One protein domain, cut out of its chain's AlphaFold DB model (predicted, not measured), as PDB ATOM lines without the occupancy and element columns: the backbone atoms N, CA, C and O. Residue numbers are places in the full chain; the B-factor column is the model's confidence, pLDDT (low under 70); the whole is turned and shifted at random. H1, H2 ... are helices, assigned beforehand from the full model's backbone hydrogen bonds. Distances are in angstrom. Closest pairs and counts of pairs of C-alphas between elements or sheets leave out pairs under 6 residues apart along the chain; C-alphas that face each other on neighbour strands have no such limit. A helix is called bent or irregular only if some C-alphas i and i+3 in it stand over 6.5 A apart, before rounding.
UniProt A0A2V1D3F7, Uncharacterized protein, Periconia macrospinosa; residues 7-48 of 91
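What this domain is: This is residues 7 to 48 of the 91 residues of an uncharacterized protein of Periconia macrospinosa (UniProt A0A2V1D3F7). With little regular structure, this is a winding, unnamed stretch, residues 7 to 30, that leads into a short helix, H1, and then an arm, residues 35 to 48, that sticks out with the longer helix H2. The printed part has 42 residues, with two named helices in the order H1, H2 and no named strand. The class is all helix, though named elements hold only 15 residues. It is only just extended, close to loose, with a radius of gyration of the C-alphas of 14.0 A, and flat, spanning 43 by 24 by 10 A.

How they stand to each other: After residues 7 to 30, H1, residues 31 to 35, and H2, residues 38 to 47, meet only through their tight link of 2 residues. Residues 35 to 48 stand free. O i to N i+4 pairs within hydrogen-bond range are 0 of 1 in H1, beside 2 of 2 O i to N i+3 pairs, and 4 of 6 in H2.

Where its parts are: H1 begins at C-alpha 31 (30.355, 33.109, -2.091) and is 8.4 A long. H1 is neither bent nor irregular, but only just: C-alphas 31 and 34 are 6.0 A apart. H2 is 15.4 A long and ends at C-alpha 47 (16.357, 12.484, -1.823).

The domain as a whole: The C-alphas farthest apart, of Asp 14 and Val 48, are 43.6 A apart. The printed part has no cut, and no printed residue is under 70 in pLDDT.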
ATOM      1  N   ASP A   7      39.958  25.519   9.586       95.06
ATOM      2  CA  ASP A   7      41.312  25.647  10.125       95.06
ATOM      3  C   ASP A   7      42.360  26.060   9.076       95.06
ATOM      4  O   ASP A   7      43.461  26.469   9.436       95.06
ATOM      5  N   GLN A   8      42.013  25.993   7.789       94.12
ATOM      6  CA  GLN A   8      42.869  26.403   6.671       94.12
ATOM      7  C   GLN A   8      42.597  27.842   6.203       94.12
ATOM      8  O   GLN A   8      43.179  28.284   5.215       94.12
ATOM      9  N   LEU A   9      41.694  28.569   6.871       94.69
ATOM     10  CA  LEU A   9      41.361  29.957   6.558       94.69
ATOM     11  C   LEU A   9      42.130  30.932   7.480       94.69
ATOM     12  O   LEU A   9      42.284  30.655   8.671       94.69
ATOM     13  N   PRO A  10      42.541  32.119   6.992       95.69
ATOM     14  CA  PRO A  10      42.223  32.673   5.680       95.69
ATOM     15  C   PRO A  10      43.096  32.121   4.548       95.69
ATOM     16  O   PRO A  10      44.221  31.685   4.759       95.69
ATOM     17  N   LEU A  11      42.581  32.208   3.318       93.19
ATOM     18  CA  LEU A  11      43.304  31.786   2.108       93.19
ATOM     19  C   LEU A  11      44.441  32.734   1.709       93.19
ATOM     20  O   LEU A  11      45.339  32.342   0.969       93.19
ATOM     21  N   HIS A  12      44.390  33.976   2.190       91.88
ATOM     22  CA  HIS A  12      45.431  34.972   1.993       91.88
ATOM     23  C   HIS A  12      45.812  35.584   3.349       91.88
ATOM     24  O   HIS A  12      44.901  35.917   4.110       91.88
ATOM     25  N   PRO A  13      47.111  35.771   3.655       91.94
ATOM     26  CA  PRO A  13      47.556  36.321   4.939       91.94
ATOM     27  C   PRO A  13      46.975  37.702   5.267       91.94
ATOM     28  O   PRO A  13      46.742  38.004   6.433       91.94
ATOM     29  N   ASP A  14      46.709  38.514   4.242       95.12
ATOM     30  CA  ASP A  14      46.164  39.869   4.409       95.12
ATOM     31  C   ASP A  14      44.639  39.894   4.630       95.12
ATOM     32  O   ASP A  14      44.061  40.952   4.880       95.12
ATOM     33  N   HIS A  15      43.953  38.751   4.511       93.94
ATOM     34  CA  HIS A  15      42.513  38.669   4.754       93.94
ATOM     35  C   HIS A  15      42.201  38.454   6.238       93.94
ATOM     36  O   HIS A  15      42.989  37.894   7.000       93.94
ATOM     37  N   LEU A  16      40.995  38.863   6.644       94.38
ATOM     38  CA  LEU A  16      40.492  38.626   7.996       94.38
ATOM     39  C   LEU A  16      40.509  37.134   8.344       94.38
ATOM     40  O   LEU A  16      40.216  36.282   7.501       94.38
ATOM     41  N   GLN A  17      40.803  36.825   9.608       94.56
ATOM     42  CA  GLN A  17      40.813  35.454  10.111       94.56
ATOM     43  C   GLN A  17      39.498  34.733   9.776       94.56
ATOM     44  O   GLN A  17      38.421  35.320   9.870       94.56
ATOM     45  N   ALA A  18      39.598  33.456   9.392       93.06
ATOM     46  CA  ALA A  18      38.468  32.619   8.983       93.06
ATOM     47  C   ALA A  18      37.711  33.085   7.718       93.06
ATOM     48  O   ALA A  18      36.639  32.562   7.409       93.06
ATOM     49  N   SER A  19      38.266  34.028   6.948       94.50
ATOM     50  CA  SER A  19      37.678  34.458   5.680       94.50
ATOM     51  C   SER A  19      37.989  33.497   4.530       94.50
ATOM     52  O   SER A  19      39.139  33.121   4.302       94.50
ATOM     53  N   ALA A  20      36.960  33.167   3.746       94.50
ATOM     54  CA  ALA A  20      37.075  32.424   2.491       94.50
ATOM     55  C   ALA A  20      37.169  33.341   1.249       94.50
ATOM     56  O   ALA A  20      36.890  32.901   0.135       94.50
ATOM     57  N   TRP A  21      37.516  34.622   1.419       94.81
ATOM     58  CA  TRP A  21      37.642  35.563   0.300       94.81
ATOM     59  C   TRP A  21      38.662  35.089  -0.737       94.81
ATOM     60  O   TRP A  21      39.741  34.605  -0.390       94.81
ATOM     61  N   GLY A  22      38.305  35.247  -2.012       93.19
ATOM     62  CA  GLY A  22      39.108  34.804  -3.150       93.19
ATOM     63  C   GLY A  22      38.939  33.327  -3.520       93.19
ATOM     64  O   GLY A  22      39.458  32.925  -4.558       93.19
ATOM     65  N   LEU A  23      38.190  32.522  -2.748       94.62
ATOM     66  CA  LEU A  23      37.996  31.089  -3.031       94.62
ATOM     67  C   LEU A  23      37.415  30.823  -4.431       94.62
ATOM     68  O   LEU A  23      37.805  29.855  -5.080       94.62
ATOM     69  N   TRP A  24      36.516  31.690  -4.901       94.75
ATOM     70  CA  TRP A  24      35.887  31.606  -6.227       94.75
ATOM     71  C   TRP A  24      36.353  32.710  -7.191       94.75
ATOM     72  O   TRP A  24      35.735  32.927  -8.228       94.75
ATOM     73  N   GLY A  25      37.460  33.386  -6.872       94.81
ATOM     74  CA  GLY A  25      37.980  34.524  -7.630       94.81
ATOM     75  C   GLY A  25      37.804  35.860  -6.909       94.81
ATOM     76  O   GLY A  25      37.061  35.970  -5.935       94.81
ATOM     77  N   ALA A  26      38.537  36.874  -7.374       94.62
ATOM     78  CA  ALA A  26      38.569  38.199  -6.752       94.62
ATOM     79  C   ALA A  26      37.269  38.996  -6.955       94.62
ATOM     80  O   ALA A  26      36.908  39.793  -6.093       94.62
ATOM     81  N   ASP A  27      36.557  38.742  -8.055       96.81
ATOM     82  CA  ASP A  27      35.323  39.447  -8.425       96.81
ATOM     83  C   ASP A  27      34.047  38.678  -8.028       96.81
ATOM     84  O   ASP A  27      32.941  39.062  -8.410       96.81
ATOM     85  N   ASP A  28      34.180  37.571  -7.286       96.44
ATOM     86  CA  ASP A  28      33.038  36.765  -6.853       96.44
ATOM     87  C   ASP A  28      32.136  37.535  -5.876       96.44
ATOM     88  O   ASP A  28      32.594  38.125  -4.897       96.44
ATOM     89  N   GLN A  29      30.827  37.473  -6.127       96.50
ATOM     90  CA  GLN A  29      29.785  38.066  -5.280       96.50
ATOM     91  C   GLN A  29      28.795  37.021  -4.743       96.50
ATOM     92  O   GLN A  29      27.865  37.372  -4.018       96.50
ATOM     93  N   LEU A  30      28.968  35.743  -5.099       96.69
ATOM     94  CA  LEU A  30      28.046  34.666  -4.734       96.69
ATOM     95  C   LEU A  30      28.493  33.920  -3.473       96.69
ATOM     96  O   LEU A  30      27.658  33.426  -2.708       96.69
ATOM     97  N   GLY A  31      29.802  33.818  -3.234       93.75
ATOM     98  CA  GLY A  31      30.355  33.109  -2.091       93.75
ATOM     99  C   GLY A  31      29.907  31.647  -2.059       93.75
ATOM    100  O   GLY A  31      29.989  30.922  -3.050       93.75
ATOM    101  N   ALA A  32      29.388  31.201  -0.913       93.38
ATOM    102  CA  ALA A  32      28.973  29.810  -0.717       93.38
ATOM    103  C   ALA A  32      27.852  29.344  -1.666       93.38
ATOM    104  O   ALA A  32      27.687  28.136  -1.832       93.38
ATOM    105  N   LEU A  33      27.119  30.255  -2.321       95.94
ATOM    106  CA  LEU A  33      26.133  29.890  -3.344       95.94
ATOM    107  C   LEU A  33      26.771  29.188  -4.550       95.94
ATOM    108  O   LEU A  33      26.110  28.376  -5.188       95.94
ATOM    109  N   ASN A  34      28.067  29.395  -4.804       95.81
ATOM    110  CA  ASN A  34      28.820  28.665  -5.829       95.81
ATOM    111  C   ASN A  34      28.885  27.141  -5.578       95.81
ATOM    112  O   ASN A  34      29.280  26.387  -6.464       95.81
ATOM    113  N   LEU A  35      28.509  26.663  -4.385       93.94
ATOM    114  CA  LEU A  35      28.376  25.231  -4.087       93.94
ATOM    115  C   LEU A  35      27.102  24.611  -4.687       93.94
ATOM    116  O   LEU A  35      27.001  23.389  -4.766       93.94
ATOM    117  N   LEU A  36      26.134  25.428  -5.111       95.56
ATOM    118  CA  LEU A  36      24.884  24.983  -5.726       95.56
ATOM    119  C   LEU A  36      25.078  24.765  -7.236       95.56
ATOM    120  O   LEU A  36      24.548  25.511  -8.057       95.56
ATOM    121  N   THR A  37      25.867  23.754  -7.612       95.75
ATOM    122  CA  THR A  37      26.093  23.409  -9.027       95.75
ATOM    123  C   THR A  37      24.917  22.627  -9.618       95.75
ATOM    124  O   THR A  37      24.097  22.062  -8.891       95.75
ATOM    125  N   ALA A  38      24.842  22.541 -10.951       97.50
ATOM    126  CA  ALA A  38      23.812  21.758 -11.636       97.50
ATOM    127  C   ALA A  38      23.841  20.273 -11.226       97.50
ATOM    128  O   ALA A  38      22.795  19.642 -11.078       97.50
ATOM    129  N   GLU A  39      25.034  19.723 -10.996       97.19
ATOM    130  CA  GLU A  39      25.234  18.356 -10.524       97.19
ATOM    131  C   GLU A  39      24.706  18.179  -9.100       97.19
ATOM    132  O   GLU A  39      23.979  17.222  -8.844       97.19
ATOM    133  N   THR A  40      25.015  19.110  -8.188       96.44
ATOM    134  CA  THR A  40      24.517  19.070  -6.805       96.44
ATOM    135  C   THR A  40      22.997  19.197  -6.757       96.44
ATOM    136  O   THR A  40      22.348  18.429  -6.050       96.44
ATOM    137  N   VAL A  41      22.409  20.103  -7.547       97.12
ATOM    138  CA  VAL A  41      20.946  20.247  -7.641       97.12
ATOM    139  C   VAL A  41      20.309  18.967  -8.183       97.12
ATOM    140  O   VAL A  41      19.329  18.485  -7.620       97.12
ATOM    141  N   LYS A  42      20.877  18.371  -9.240       98.00
ATOM    142  CA  LYS A  42      20.382  17.105  -9.796       98.00
ATOM    143  C   LYS A  42      20.483  15.957  -8.790       98.00
ATOM    144  O   LYS A  42      19.560  15.153  -8.715       98.00
ATOM    145  N   ALA A  43      21.578  15.874  -8.036       97.94
ATOM    146  CA  ALA A  43      21.765  14.852  -7.010       97.94
ATOM    147  C   ALA A  43      20.741  14.990  -5.872       97.94
ATOM    148  O   ALA A  43      20.181  13.985  -5.451       97.94
ATOM    149  N   ALA A  44      20.425  16.216  -5.442       97.44
ATOM    150  CA  ALA A  44      19.443  16.467  -4.386       97.44
ATOM    151  C   ALA A  44      18.024  15.970  -4.728       97.44
ATOM    152  O   ALA A  44      17.252  15.658  -3.828       97.44
ATOM    153  N   LEU A  45      17.674  15.851  -6.016       96.44
ATOM    154  CA  LEU A  45      16.381  15.290  -6.433       96.44
ATOM    155  C   LEU A  45      16.226  13.806  -6.070       96.44
ATOM    156  O   LEU A  45      15.097  13.335  -5.970       96.44
ATOM    157  N   LEU A  46      17.331  13.079  -5.875       97.25
ATOM    158  CA  LEU A  46      17.299  11.668  -5.479       97.25
ATOM    159  C   LEU A  46      16.800  11.472  -4.042       97.25
ATOM    160  O   LEU A  46      16.322  10.392  -3.727       97.25
ATOM    161  N   GLU A  47      16.861  12.510  -3.204       97.06
ATOM    162  CA  GLU A  47      16.357  12.484  -1.823       97.06
ATOM    163  C   GLU A  47      14.816  12.551  -1.754       97.06
ATOM    164  O   GLU A  47      14.216  12.354  -0.697       97.06
ATOM    165  N   VAL A  48      14.139  12.862  -2.866       97.06
ATOM    166  CA  VAL A  48      12.674  12.949  -2.915       97.06
ATOM    167  C   VAL A  48      12.075  11.549  -3.078       97.06
ATOM    168  O   VAL A  48      11.899  11.070  -4.196       97.06
TER     169      VAL A  48